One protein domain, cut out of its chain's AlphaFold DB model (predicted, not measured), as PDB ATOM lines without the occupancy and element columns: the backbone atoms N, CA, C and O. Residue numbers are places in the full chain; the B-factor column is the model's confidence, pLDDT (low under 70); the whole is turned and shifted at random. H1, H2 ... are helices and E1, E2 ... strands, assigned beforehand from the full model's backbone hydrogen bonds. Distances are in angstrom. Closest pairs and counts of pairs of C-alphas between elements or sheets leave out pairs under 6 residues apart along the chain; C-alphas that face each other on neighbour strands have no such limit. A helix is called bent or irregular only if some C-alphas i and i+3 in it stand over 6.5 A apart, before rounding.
ATOM      1  N   THR A 314      34.000 -45.335  44.890       94.19
ATOM      2  CA  THR A 314      33.905 -44.036  45.560       94.19
ATOM      3  C   THR A 314      33.311 -43.013  44.590       94.19
ATOM      4  O   THR A 314      33.146 -43.305  43.399       94.19
ATOM      5  N   VAL A 315      32.965 -41.825  45.076       95.00
ATOM      6  CA  VAL A 315      32.489 -40.724  44.233       95.00
ATOM      7  C   VAL A 315      33.625 -39.730  44.009       95.00
ATOM      8  O   VAL A 315      34.302 -39.310  44.941       95.00
ATOM      9  N   ARG A 316      33.837 -39.346  42.752       94.75
ATOM     10  CA  ARG A 316      34.698 -38.230  42.362       94.75
ATOM     11  C   ARG A 316      33.820 -37.083  41.894       94.75
ATOM     12  O   ARG A 316      32.981 -37.291  41.024       94.75
ATOM     13  N   PHE A 317      34.058 -35.890  42.420       95.12
ATOM     14  CA  PHE A 317      33.444 -34.666  41.920       95.12
ATOM     15  C   PHE A 317      34.429 -33.956  40.995       95.12
ATOM     16  O   PHE A 317      35.587 -33.759  41.365       95.12
ATOM     17  N   SER A 318      33.997 -33.626  39.784       93.75
ATOM     18  CA  SER A 318      34.821 -32.937  38.786       93.75
ATOM     19  C   SER A 318      33.983 -31.904  38.041       93.75
ATOM     20  O   SER A 318      32.856 -32.247  37.678       93.75
ATOM     21  N   PRO A 319      34.510 -30.692  37.795       94.06
ATOM     22  CA  PRO A 319      33.790 -29.682  37.038       94.06
ATOM     23  C   PRO A 319      33.598 -30.131  35.586       94.06
ATOM     24  O   PRO A 319      34.457 -30.823  35.027       94.06
ATOM     25  N   ASP A 320      32.474 -29.759  34.987       90.81
ATOM     26  CA  ASP A 320      32.281 -29.807  33.540       90.81
ATOM     27  C   ASP A 320      32.840 -28.550  32.846       90.81
ATOM     28  O   ASP A 320      33.549 -27.747  33.454       90.81
ATOM     29  N   GLU A 321      32.545 -28.392  31.552       89.31
ATOM     30  CA  GLU A 321      32.993 -27.255  30.733       89.31
ATOM     31  C   GLU A 321      32.468 -25.890  31.216       89.31
ATOM     32  O   GLU A 321      33.036 -24.860  30.862       89.31
ATOM     33  N   HIS A 322      31.434 -25.880  32.060       87.00
ATOM     34  CA  HIS A 322      30.828 -24.683  32.641       87.00
ATOM     35  C   HIS A 322      31.153 -24.521  34.136       87.00
ATOM     36  O   HIS A 322      30.601 -23.644  34.795       87.00
ATOM     37  N   GLY A 323      32.044 -25.352  34.688       89.88
ATOM     38  CA  GLY A 323      32.448 -25.285  36.094       89.88
ATOM     39  C   GLY A 323      31.495 -25.981  37.071       89.88
ATOM     40  O   GLY A 323      31.716 -25.912  38.281       89.88
ATOM     41  N   VAL A 324      30.466 -26.691  36.598       91.25
ATOM     42  CA  VAL A 324      29.504 -27.392  37.465       91.25
ATOM     43  C   VAL A 324      30.114 -28.695  37.977       91.25
ATOM     44  O   VAL A 324      30.516 -29.549  37.186       91.25
ATOM     45  N   LEU A 325      30.194 -28.887  39.300       94.75
ATOM     46  CA  LEU A 325      30.727 -30.121  39.883       94.75
ATOM     47  C   LEU A 325      29.776 -31.304  39.661       94.75
ATOM     48  O   LEU A 325      28.765 -31.459  40.345       94.75
ATOM     49  N   GLN A 326      30.171 -32.205  38.766       94.31
ATOM     50  CA  GLN A 326      29.452 -33.442  38.482       94.31
ATOM     51  C   GLN A 326      29.994 -34.609  39.307       94.31
ATOM     52  O   GLN A 326      31.207 -34.756  39.484       94.31
ATOM     53  N   ALA A 327      29.102 -35.487  39.764       95.88
ATOM     54  CA  ALA A 327      29.454 -36.685  40.508       95.88
ATOM     55  C   ALA A 327      29.694 -37.873  39.566       95.88
ATOM     56  O   ALA A 327      28.820 -38.292  38.810       95.88
ATOM     57  N   ARG A 328      30.874 -38.487  39.651       94.75
ATOM     58  CA  ARG A 328      31.233 -39.702  38.909       94.75
ATOM     59  C   ARG A 328      31.564 -40.831  39.873       94.75
ATOM     60  O   ARG A 328      32.464 -40.712  40.699       94.75
ATOM     61  N   ILE A 329      30.864 -41.955  39.740       94.06
ATOM     62  CA  ILE A 329      31.181 -43.176  40.492       94.06
ATOM     63  C   ILE A 329      32.394 -43.836  39.835       94.06
ATOM     64  O   ILE A 329      32.312 -44.311  38.701       94.06
ATOM     65  N   VAL A 330      33.509 -43.885  40.559       92.25
ATOM     66  CA  VAL A 330      34.781 -44.441  40.083       92.25
ATOM     67  C   VAL A 330      35.206 -45.637  40.940       92.25
ATOM     68  O   VAL A 330      34.818 -45.717  42.110       92.25
ATOM     69  N   PRO A 331      35.983 -46.587  40.393       91.31
ATOM     70  CA  PRO A 331      36.583 -47.646  41.195       91.31
ATOM     71  C   PRO A 331      37.484 -47.088  42.303       91.31
ATOM     72  O   PRO A 331      38.165 -46.074  42.118       91.31
ATOM     73  N   LEU A 332      37.486 -47.761  43.452       90.38
ATOM     74  CA  LEU A 332      38.396 -47.481  44.557       90.38
ATOM     75  C   LEU A 332      39.428 -48.614  44.657       90.38
ATOM     76  O   LEU A 332      39.242 -49.582  45.387       90.38
ATOM     77  N   ASP A 333      40.493 -48.490  43.866       87.25
ATOM     78  CA  ASP A 333      41.617 -49.431  43.823       87.25
ATOM     79  C   ASP A 333      42.669 -49.156  44.905       87.25
ATOM     80  O   ASP A 333      42.707 -48.056  45.476       87.25
ATOM     81  N   ASN A 334      43.523 -50.150  45.163       88.81
ATOM     82  CA  ASN A 334      44.618 -50.053  46.126       88.81
ATOM     83  C   ASN A 334      45.635 -48.996  45.672       88.81
ATOM     84  O   ASN A 334      46.006 -48.951  44.498       88.81
ATOM     85  N   GLY A 335      46.106 -48.164  46.600       89.62
ATOM     86  CA  GLY A 335      47.124 -47.152  46.331       89.62
ATOM     87  C   GLY A 335      46.862 -45.778  46.931       89.62
ATOM     88  O   GLY A 335      45.810 -45.504  47.518       89.62
ATOM     89  N   SER A 336      47.865 -44.913  46.767       90.94
ATOM     90  CA  SER A 336      47.845 -43.527  47.230       90.94
ATOM     91  C   SER A 336      47.071 -42.613  46.279       90.94
ATOM     92  O   SER A 336      47.087 -42.783  45.060       90.94
ATOM     93  N   ARG A 337      46.421 -41.600  46.846       90.88
ATOM     94  CA  ARG A 337      45.649 -40.573  46.147       90.88
ATOM     95  C   ARG A 337      45.937 -39.212  46.765       90.88
ATOM     96  O   ARG A 337      46.034 -39.104  47.980       90.88
ATOM     97  N   ALA A 338      46.018 -38.171  45.941       92.19
ATOM     98  CA  ALA A 338      46.213 -36.803  46.431       92.19
ATOM     99  C   ALA A 338      45.005 -36.279  47.229       92.19
ATOM    100  O   ALA A 338      45.160 -35.472  48.134       92.19
ATOM    101  N   VAL A 339      43.799 -36.754  46.904       90.81
ATOM    102  CA  VAL A 339      42.546 -36.339  47.547       90.81
ATOM    103  C   VAL A 339      41.892 -37.548  48.205       90.81
ATOM    104  O   VAL A 339      41.930 -38.653  47.649       90.81
ATOM    105  N   ARG A 340      41.271 -37.332  49.371       92.06
ATOM    106  CA  ARG A 340      40.487 -38.361  50.063       92.06
ATOM    107  C   ARG A 340      39.383 -38.927  49.163       92.06
ATOM    108  O   ARG A 340      38.788 -38.180  48.382       92.06
ATOM    109  N   PRO A 341      39.050 -40.218  49.288       93.19
ATOM    110  CA  PRO A 341      37.825 -40.753  48.710       93.19
ATOM    111  C   PRO A 341      36.571 -40.148  49.364       93.19
ATOM    112  O   PRO A 341      36.567 -39.834  50.558       93.19
ATOM    113  N   TYR A 342      35.487 -40.043  48.592       93.75
ATOM    114  CA  TYR A 342      34.173 -39.623  49.081       93.75
ATOM    115  C   TYR A 342      33.200 -40.799  49.061       93.75
ATOM    116  O   TYR A 342      32.741 -41.253  48.007       93.75
ATOM    117  N   GLY A 343      32.922 -41.311  50.258       92.00
ATOM    118  CA  GLY A 343      32.176 -42.543  50.460       92.00
ATOM    119  C   GLY A 343      32.946 -43.801  50.043       92.00
ATOM    120  O   GLY A 343      33.919 -43.762  49.282       92.00
ATOM    121  N   LEU A 344      32.469 -44.932  50.552       93.00
ATOM    122  CA  LEU A 344      32.995 -46.263  50.271       93.00
ATOM    123  C   LEU A 344      31.824 -47.197  49.981       93.00
ATOM    124  O   LEU A 344      30.992 -47.442  50.851       93.00
ATOM    125  N   PHE A 345      31.775 -47.762  48.779       92.00
ATOM    126  CA  PHE A 345      30.631 -48.556  48.335       92.00
ATOM    127  C   PHE A 345      31.062 -49.925  47.828       92.00
ATOM    128  O   PHE A 345      31.916 -50.012  46.956       92.00
ATOM    129  N   ILE A 346      30.405 -50.987  48.301       88.62
ATOM    130  CA  ILE A 346      30.664 -52.391  47.916       88.62
ATOM    131  C   ILE A 346      30.355 -52.723  46.442       88.62
ATOM    132  O   ILE A 346      30.692 -53.797  45.961       88.62
ATOM    133  N   HIS A 347      29.637 -51.848  45.730       85.94
ATOM    134  CA  HIS A 347      29.414 -51.937  44.284       85.94
ATOM    135  C   HIS A 347      28.777 -50.645  43.748       85.94
ATOM    136  O   HIS A 347      28.112 -49.901  44.476       85.94
ATOM    137  N   LYS A 348      28.872 -50.421  42.429       89.69
ATOM    138  CA  LYS A 348      28.333 -49.224  41.747       89.69
ATOM    139  C   LYS A 348      26.846 -48.959  42.028       89.69
ATOM    140  O   LYS A 348      26.448 -47.814  42.210       89.69
ATOM    141  N   LYS A 349      26.009 -50.005  42.108       90.00
ATOM    142  CA  LYS A 349      24.567 -49.853  42.410       90.00
ATOM    143  C   LYS A 349      24.305 -49.293  43.819       90.00
ATOM    144  O   LYS A 349      23.351 -48.541  43.988       90.00
ATOM    145  N   ALA A 350      25.142 -49.628  44.806       90.25
ATOM    146  CA  ALA A 350      25.042 -49.082  46.159       90.25
ATOM    147  C   ALA A 350      25.451 -47.607  46.159       90.25
ATOM    148  O   ALA A 350      24.706 -46.781  46.673       90.25
ATOM    149  N   ALA A 351      26.548 -47.275  45.466       91.69
ATOM    150  CA  ALA A 351      26.979 -45.892  45.268       91.69
ATOM    151  C   ALA A 351      25.881 -45.039  44.612       91.69
ATOM    152  O   ALA A 351      25.555 -43.974  45.121       91.69
ATOM    153  N   LYS A 352      25.234 -45.528  43.541       92.94
ATOM    154  CA  LYS A 352      24.146 -44.795  42.869       92.94
ATOM    155  C   LYS A 352      22.964 -44.525  43.805       92.94
ATOM    156  O   LYS A 352      22.438 -43.417  43.805       92.94
ATOM    157  N   ARG A 353      22.539 -45.512  44.602       92.12
ATOM    158  CA  ARG A 353      21.441 -45.344  45.575       92.12
ATOM    159  C   ARG A 353      21.804 -44.340  46.670       92.12
ATOM    160  O   ARG A 353      21.019 -43.437  46.941       92.12
ATOM    161  N   ALA A 354      22.995 -44.481  47.249       92.06
ATOM    162  CA  ALA A 354      23.490 -43.590  48.292       92.06
ATOM    163  C   ALA A 354      23.633 -42.149  47.788       92.06
ATOM    164  O   ALA A 354      23.173 -41.232  48.451       92.06
ATOM    165  N   LEU A 355      24.182 -41.957  46.587       93.25
ATOM    166  CA  LEU A 355      24.359 -40.641  45.978       93.25
ATOM    167  C   LEU A 355      23.021 -39.948  45.678       93.25
ATOM    168  O   LEU A 355      22.895 -38.756  45.929       93.25
ATOM    169  N   ASN A 356      22.011 -40.687  45.201       92.56
ATOM    170  CA  ASN A 356      20.662 -40.137  45.017       92.56
ATOM    171  C   ASN A 356      20.009 -39.754  46.353       92.56
ATOM    172  O   ASN A 356      19.392 -38.699  46.447       92.56
ATOM    173  N   THR A 357      20.169 -40.590  47.382       92.25
ATOM    174  CA  THR A 357      19.625 -40.322  48.726       92.25
ATOM    175  C   THR A 357      20.289 -39.088  49.337       92.25
ATOM    176  O   THR A 357      19.602 -38.155  49.730       92.25
ATOM    177  N   TRP A 358      21.623 -39.031  49.298       92.88
ATOM    178  CA  TRP A 358      22.415 -37.896  49.768       92.88
ATOM    179  C   TRP A 358      22.058 -36.600  49.032       92.88
ATOM    180  O   TRP A 358      21.900 -35.565  49.674       92.88
ATOM    181  N   ALA A 359      21.880 -36.644  47.706       92.25
ATOM    182  CA  ALA A 359      21.471 -35.472  46.934       92.25
ATOM    183  C   ALA A 359      20.079 -34.968  47.345       92.25
ATOM    184  O   ALA A 359      19.890 -33.765  47.503       92.25
ATOM    185  N   LEU A 360      19.124 -35.878  47.567       90.50
ATOM    186  CA  LEU A 360      17.771 -35.535  48.001       90.50
ATOM    187  C   LEU A 360      17.755 -34.928  49.412       90.50
ATOM    188  O   LEU A 360      17.214 -33.839  49.601       90.50
ATOM    189  N   GLU A 361      18.375 -35.599  50.385       91.31
ATOM    190  CA  GLU A 361      18.438 -35.158  51.789       91.31
ATOM    191  C   GLU A 361      19.101 -33.787  51.925       91.31
ATOM    192  O   GLU A 361      18.663 -32.945  52.708       91.31
ATOM    193  N   ASN A 362      20.114 -33.535  51.097       90.56
ATOM    194  CA  ASN A 362      20.847 -32.282  51.083       90.56
ATOM    195  C   ASN A 362      20.333 -31.297  50.032       90.56
ATOM    196  O   ASN A 362      21.006 -30.309  49.774       90.56
ATOM    197  N   ARG A 363      19.157 -31.499  49.424       89.19
ATOM    198  CA  ARG A 363      18.567 -30.559  48.447       89.19
ATOM    199  C   ARG A 363      19.566 -30.113  47.360       89.19
ATOM    200  O   ARG A 363      19.695 -28.918  47.093       89.19
ATOM    201  N   LEU A 364      20.337 -31.047  46.811       90.81
ATOM    202  CA  LEU A 364      21.277 -30.815  45.710       90.81
ATOM    203  C   LEU A 364      20.600 -31.169  44.387       90.81
ATOM    204  O   LEU A 364      19.879 -32.164  44.309       90.81
ATOM    205  N   CYS A 365      20.836 -30.382  43.332       89.44
ATOM    206  CA  CYS A 365      20.196 -30.642  42.047       89.44
ATOM    207  C   CYS A 365      20.769 -31.925  41.407       89.44
ATOM    208  O   CYS A 365      21.967 -31.970  41.100       89.44
ATOM    209  N   PRO A 366      19.938 -32.959  41.158       88.50
ATOM    210  CA  PRO A 366      20.395 -34.221  40.577       88.50
ATOM    211  C   PRO A 366      20.820 -34.090  39.106       88.50
ATOM    212  O   PRO A 366      21.615 -34.901  38.629       88.50
ATOM    213  N   ASP A 367      20.313 -33.084  38.388       86.50
ATOM    214  CA  ASP A 367      20.722 -32.777  37.009       86.50
ATOM    215  C   ASP A 367      22.145 -32.206  36.985       86.50
ATOM    216  O   ASP A 367      23.017 -32.762  36.327       86.50
ATOM    217  N   ALA A 368      22.419 -31.184  37.803       87.81
ATOM    218  CA  ALA A 368      23.751 -30.582  37.920       87.81
ATOM    219  C   ALA A 368      24.800 -31.555  38.500       87.81
ATOM    220  O   ALA A 368      25.965 -31.517  38.115       87.81
ATOM    221  N   LEU A 369      24.391 -32.494  39.363       90.44
ATOM    222  CA  LEU A 369      25.249 -33.602  39.803       90.44
ATOM    223  C   LEU A 369      25.476 -34.677  38.726       90.44
ATOM    224  O   LEU A 369      26.328 -35.544  38.926       90.44
ATOM    225  N   ASN A 370      24.735 -34.642  37.614       90.25
ATOM    226  CA  ASN A 370      24.742 -35.641  36.546       90.25
ATOM    227  C   ASN A 370      24.377 -37.061  37.036       90.25
ATOM    228  O   ASN A 370      25.040 -38.051  36.719       90.25
ATOM    229  N   ILE A 371      23.324 -37.167  37.858       89.19
ATOM    230  CA  ILE A 371      22.866 -38.439  38.456       89.19
ATOM    231  C   ILE A 371      21.456 -38.862  38.028       89.19
ATOM    232  O   ILE A 371      20.963 -39.905  38.477       89.19
ATOM    233  N   LEU A 372      20.817 -38.092  37.140       84.00
ATOM    234  CA  LEU A 372      19.524 -38.442  36.561       84.00
ATOM    235  C   LEU A 372      19.601 -39.714  35.687       84.00
ATOM    236  O   LEU A 372      20.661 -40.056  35.160       84.00
ATOM    237  N   PRO A 373      18.489 -40.458  35.523       74.75
ATOM    238  CA  PRO A 373      18.478 -41.700  34.746       74.75
ATOM    239  C   PRO A 373      18.690 -41.503  33.240       74.75
ATOM    240  O   PRO A 373      19.149 -42.433  32.580       74.75
ATOM    241  N   VAL A 374      18.333 -40.329  32.710       71.06
ATOM    242  CA  VAL A 374      18.370 -39.987  31.282       71.06
ATOM    243  C   VAL A 374      19.070 -38.640  31.128       71.06
ATOM    244  O   VAL A 374      18.798 -37.719  31.899       71.06
ATOM    245  N   ALA A 375      19.977 -38.535  30.156       66.00
ATOM    246  CA  ALA A 375      20.610 -37.269  29.808       66.00
ATOM    247  C   ALA A 375      19.600 -36.361  29.095       66.00
ATOM    248  O   ALA A 375      18.920 -36.794  28.163       66.00
ATOM    249  N   ASN A 376      19.511 -35.104  29.524       67.31
ATOM    250  CA  ASN A 376      18.644 -34.118  28.889       67.31
ATOM    251  C   ASN A 376      19.322 -33.555  27.629       67.31
ATOM    252  O   ASN A 376      20.539 -33.369  27.597       67.31
ATOM    253  N   GLY A 377      18.542 -33.284  26.578       64.00
ATOM    254  CA  GLY A 377      19.046 -32.587  25.391       64.00
ATOM    255  C   GLY A 377      19.525 -31.170  25.732       64.00
ATOM    256  O   GLY A 377      19.019 -30.550  26.670       64.00
ATOM    257  N   LYS A 378      20.490 -30.633  24.970       62.78
ATOM    258  CA  LYS A 378      20.980 -29.253  25.162       62.78
ATOM    259  C   LYS A 378      19.810 -28.259  25.121       62.78
ATOM    260  O   LYS A 378      19.007 -28.293  24.196       62.78
ATOM    261  N   GLY A 379      19.719 -27.386  26.126       65.81
ATOM    262  CA  GLY A 379      18.667 -26.366  26.239       65.81
ATOM    263  C   GLY A 379      17.314 -26.864  26.766       65.81
ATOM    264  O   GLY A 379      16.446 -26.043  27.053       65.81
ATOM    265  N   VAL A 380      17.125 -28.173  26.966       75.12
ATOM    266  CA  VAL A 380      15.871 -28.729  27.500       75.12
ATOM    267  C   VAL A 380      15.862 -28.598  29.033       75.12
ATOM    268  O   VAL A 380      16.872 -28.920  29.668       75.12
ATOM    269  N   PRO A 381      14.784 -28.094  29.668       74.25
ATOM    270  CA  PRO A 381      14.662 -28.081  31.128       74.25
ATOM    271  C   PRO A 381      14.711 -29.507  31.687       74.25
ATOM    272  O   PRO A 381      14.192 -30.442  31.077       74.25
ATOM    273  N   CYS A 382      15.350 -29.692  32.843       82.06
ATOM    274  CA  CYS A 382      15.419 -31.016  33.460       82.06
ATOM    275  C   CYS A 382      14.018 -31.479  33.909       82.06
ATOM    276  O   CYS A 382      13.146 -30.635  34.122       82.06
ATOM    277  N   PRO A 383      13.772 -32.786  34.117       78.69
ATOM    278  CA  PRO A 383      12.440 -33.299  34.447       78.69
ATOM    279  C   PRO A 383      11.787 -32.624  35.662       78.69
ATOM    280  O   PRO A 383      10.581 -32.414  35.673       78.69
ATOM    281  N   VAL A 384      12.579 -32.230  36.665       78.44
ATOM    282  CA  VAL A 384      12.080 -31.537  37.868       78.44
ATOM    283  C   VAL A 384      11.626 -30.110  37.541       78.44
ATOM    284  O   VAL A 384      10.578 -29.665  38.006       78.44
ATOM    285  N   GLN A 385      12.389 -29.403  36.706       80.81
ATOM    286  CA  GLN A 385      12.036 -28.067  36.228       80.81
ATOM    287  C   GLN A 385      10.845 -28.116  35.262       80.81
ATOM    288  O   GLN A 385       9.949 -27.285  35.354       80.81
ATOM    289  N   ALA A 386      10.793 -29.115  34.375       80.44
ATOM    290  CA  ALA A 386       9.680 -29.327  33.451       80.44
ATOM    291  C   ALA A 386       8.349 -29.590  34.182       80.44
ATOM    292  O   ALA A 386       7.291 -29.226  33.679       80.44
ATOM    293  N   LEU A 387       8.405 -30.170  35.386       81.62
ATOM    294  CA  LEU A 387       7.257 -30.347  36.281       81.62
ATOM    295  C   LEU A 387       6.925 -29.093  37.118       81.62
ATOM    296  O   LEU A 387       6.014 -29.144  37.942       81.62
ATOM    297  N   GLY A 388       7.656 -27.985  36.950       78.50
ATOM    298  CA  GLY A 388       7.451 -26.734  37.691       78.50
ATOM    299  C   GLY A 388       7.874 -26.789  39.163       78.50
ATOM    300  O   GLY A 388       7.487 -25.928  39.946       78.50
ATOM    301  N   GLN A 389       8.653 -27.800  39.562       78.00
ATOM    302  CA  GLN A 389       9.051 -28.040  40.957       78.00
ATOM    303  C   GLN A 389      10.433 -27.459  41.307       78.00
ATOM    304  O   GLN A 389      10.934 -27.663  42.410       78.00
ATOM    305  N   CYS A 390      11.078 -26.772  40.362       82.31
ATOM    306  CA  CYS A 390      12.402 -26.171  40.500       82.31
ATOM    307  C   CYS A 390      12.468 -24.883  39.667       82.31
ATOM    308  O   CYS A 390      11.955 -24.852  38.549       82.31
ATOM    309  N   ASP A 391      13.119 -23.846  40.194       79.19
ATOM    310  CA  ASP A 391      13.292 -22.531  39.554       79.19
ATOM    311  C   ASP A 391      14.418 -22.494  38.502       79.19
ATOM    312  O   ASP A 391      14.548 -21.531  37.750       79.19
ATOM    313  N   GLY A 392      15.218 -23.560  38.407       79.38
ATOM    314  CA  GLY A 392      16.320 -23.661  37.452       79.38
ATOM    315  C   GLY A 392      17.568 -22.865  37.836       79.38
ATOM    316  O   GLY A 392      18.450 -22.714  36.990       79.38
ATOM    317  N   ALA A 393      17.692 -22.412  39.091       81.38
ATOM    318  CA  ALA A 393      18.853 -21.653  39.567       81.38
ATOM    319  C   ALA A 393      20.188 -22.388  39.351       81.38
ATOM    320  O   ALA A 393      21.217 -21.756  39.164       81.38
ATOM    321  N   CYS A 394      20.189 -23.722  39.260       77.62
ATOM    322  CA  CYS A 394      21.389 -24.522  38.980       77.62
ATOM    323  C   CYS A 394      22.056 -24.248  37.611       77.62
ATOM    324  O   CYS A 394      23.050 -24.894  37.291       77.62
ATOM    325  N   ARG A 395      21.489 -23.358  36.785       77.94
ATOM    326  CA  ARG A 395      22.036 -22.914  35.492       77.94
ATOM    327  C   ARG A 395      22.584 -21.483  35.522       77.94
ATOM    328  O   ARG A 395      23.138 -21.048  34.517       77.94
ATOM    329  N   THR A 396      22.408 -20.748  36.620       86.12
ATOM    330  CA  THR A 396      22.993 -19.412  36.803       86.12
ATOM    331  C   THR A 396      24.363 -19.526  37.460       86.12
ATOM    332  O   THR A 396      24.638 -20.502  38.155       86.12
ATOM    333  N   GLU A 397      25.223 -18.529  37.267       86.69
ATOM    334  CA  GLU A 397      26.557 -18.501  37.880       86.69
ATOM    335  C   GLU A 397      26.481 -18.593  39.417       86.69
ATOM    336  O   GLU A 397      27.111 -19.467  40.014       86.69
ATOM    337  N   ASP A 398      25.601 -17.802  40.042       88.69
ATOM    338  CA  ASP A 398      25.361 -17.832  41.492       88.69
ATOM    339  C   ASP A 398      24.864 -19.198  41.983       88.69
ATOM    340  O   ASP A 398      25.294 -19.696  43.026       88.69
ATOM    341  N   GLY A 399      23.958 -19.837  41.237       89.00
ATOM    342  CA  GLY A 399      23.426 -21.143  41.615       89.00
ATOM    343  C   GLY A 399      24.435 -22.275  41.431       89.00
ATOM    344  O   GLY A 399      24.445 -23.215  42.232       89.00
ATOM    345  N   ILE A 400      25.314 -22.174  40.429       90.75
ATOM    346  CA  ILE A 400      26.435 -23.101  40.233       90.75
ATOM    347  C   ILE A 400      27.400 -23.000  41.413       90.75
ATOM    348  O   ILE A 400      27.729 -24.029  42.005       90.75
ATOM    349  N   GLU A 401      27.816 -21.793  41.805       92.62
ATOM    350  CA  GLU A 401      28.751 -21.646  42.925       92.62
ATOM    351  C   GLU A 401      28.112 -22.058  44.256       92.62
ATOM    352  O   GLU A 401      28.731 -22.789  45.031       92.62
ATOM    353  N   ALA A 402      26.842 -21.711  44.491       91.50
ATOM    354  CA  ALA A 402      26.109 -22.158  45.674       91.50
ATOM    355  C   ALA A 402      26.027 -23.694  45.756       91.50
ATOM    356  O   ALA A 402      26.284 -24.282  46.811       91.50
ATOM    357  N   GLN A 403      25.710 -24.375  44.650       92.25
ATOM    358  CA  GLN A 403      25.686 -25.837  44.618       92.25
ATOM    359  C   GLN A 403      27.087 -26.436  44.796       92.25
ATOM    360  O   GLN A 403      27.251 -27.376  45.579       92.25
ATOM    361  N   ASN A 404      28.097 -25.901  44.111       94.88
ATOM    362  CA  ASN A 404      29.476 -26.359  44.224       94.88
ATOM    363  C   ASN A 404      30.006 -26.215  45.658       94.88
ATOM    364  O   ASN A 404      30.621 -27.150  46.175       94.88
ATOM    365  N   GLY A 405      29.728 -25.091  46.323       94.94
ATOM    366  CA  GLY A 405      30.054 -24.861  47.730       94.94
ATOM    367  C   GLY A 405      29.456 -25.934  48.638       94.94
ATOM    368  O   GLY A 405      30.186 -26.583  49.388       94.94
ATOM    369  N   ARG A 406      28.159 -26.223  48.481       94.75
ATOM    370  CA  ARG A 406      27.468 -27.272  49.252       94.75
ATOM    371  C   ARG A 406      28.009 -28.670  48.965       94.75
ATOM    372  O   ARG A 406      28.119 -29.482  49.878       94.75
ATOM    373  N   ILE A 407      28.385 -28.972  47.720       94.94
ATOM    374  CA  ILE A 407      29.042 -30.243  47.381       94.94
ATOM    375  C   ILE A 407      30.379 -30.356  48.117       94.94
ATOM    376  O   ILE A 407      30.636 -31.389  48.731       94.94
ATOM    377  N   ARG A 408      31.222 -29.317  48.090       94.44
ATOM    378  CA  ARG A 408      32.523 -29.321  48.786       94.44
ATOM    379  C   ARG A 408      32.352 -29.483  50.298       94.44
ATOM    380  O   ARG A 408      33.108 -30.232  50.909       94.44
ATOM    381  N   GLU A 409      31.339 -28.839  50.871       94.25
ATOM    382  CA  GLU A 409      30.998 -28.950  52.290       94.25
ATOM    383  C   GLU A 409      30.494 -30.350  52.654       94.25
ATOM    384  O   GLU A 409      30.932 -30.907  53.650       94.25
ATOM    385  N   LEU A 410      29.626 -30.967  51.848       93.75
ATOM    386  CA  LEU A 410      28.874 -32.165  52.247       93.75
ATOM    387  C   LEU A 410      29.410 -33.478  51.663       93.75
ATOM    388  O   LEU A 410      29.010 -34.551  52.113       93.75
ATOM    389  N   ALA A 411      30.299 -33.440  50.663       93.19
ATOM    390  CA  ALA A 411      30.807 -34.643  49.991       93.19
ATOM    391  C   ALA A 411      31.487 -35.619  50.963       93.19
ATOM    392  O   ALA A 411      31.443 -36.836  50.768       93.19
ATOM    393  N   HIS A 412      32.103 -35.095  52.026       91.00
ATOM    394  CA  HIS A 412      32.754 -35.896  53.056       91.00
ATOM    395  C   HIS A 412      31.772 -36.747  53.879       91.00
ATOM    396  O   HIS A 412      32.202 -37.760  54.420       91.00
ATOM    397  N   LEU A 413      30.481 -36.389  53.895       90.69
ATOM    398  CA  LEU A 413      29.387 -37.091  54.576       90.69
ATOM    399  C   LEU A 413      28.711 -38.155  53.698       90.69
ATOM    400  O   LEU A 413      27.681 -38.722  54.064       90.69
ATOM    401  N   LEU A 414      29.257 -38.449  52.513       91.12
ATOM    402  CA  LEU A 414      28.778 -39.593  51.742       91.12
ATOM    403  C   LEU A 414      28.966 -40.895  52.550       91.12
ATOM    404  O   LEU A 414      29.993 -41.062  53.218       91.12
TER     405      LEU A 414
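AT A GLANCE: This is residues 314 to 414 of the 479 residues of the protein "Exonuclease" of Neisseria mucosa ATCC 25996 (UniProt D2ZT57). A twisted hairpin of two strands, E1 and E2, has two longer helices, H1 and H3, packed on it, with the short strand E4 next to E1. The body is drawn out along one axis: the small strand E3 lies in a loop toward one end, and the short helix H2 lies toward the other, after a long stretch with no named element, residues 362 to 382. The printed part has 101 residues, with four named strands and three named helices in the order E1 E2 E3 E4 H1 H2 H3; the sheet is E1 - E2, antiparallel, and the class is mixed, helices and strands. It is compact, with a radius of gyration of the C-alphas of 13.9 A, and its C-alphas span 43 by 25 by 24 A.

HOW THE PARTS SIT: E1, residues 314 to 319, and E2, residues 325 to 331, form a hairpin and are antiparallel, with 146 degrees between their directions. N 316 and O 328 are 2.8 A apart and N 326 and O 318 are 2.9 A apart, both within hydrogen-bond range. E3, residues 335 to 337, is apart from E1 and E2. E4, residues 342 to 345, comes closest to E1 with the C-alphas of Tyr 342 and Val 315, 5.2 A apart; E3 and E4 pair with no named strand. H1, residues 348 to 361, comes closest to E2 at the C-alphas of Lys 348 and Ile 329, 6.8 A apart. H2, residues 383 to 386, is apart from H1. H3, residues 397 to 413, is near H1, and its closest C-alphas to E4 are those of His 412 and Tyr 342, 5.6 A apart. H3 has a kink of 26 degrees near residue 407 and is irregular, C-alphas 409 and 412 being 7.2 A apart. In H1 every O i to N i+4 pair is within hydrogen-bond range, in H3 11 of 13 are, and H2 is too short for such a pair.

IN THESE COORDINATES: E1 starts at C-alpha 314, (33.905, -44.036, 45.560), and is 16.7 A long from first to last C-alpha; E2 is 18.5 A long. H1 starts at C-alpha 348, (28.333, -49.224, 41.747), and is 19.9 A long. H3 is 25.1 A long and ends at C-alpha 413, (29.387, -37.091, 54.576).

THE WHOLE: The two C-alphas farthest apart, those of Gly 335 and Gly 388, are 45.4 A apart. The printed part has no cut. The link from H1 to H2 is long, with 21 residues. The mean pLDDT of the printed part is 87.8, and residues 375 to 379 are under 70.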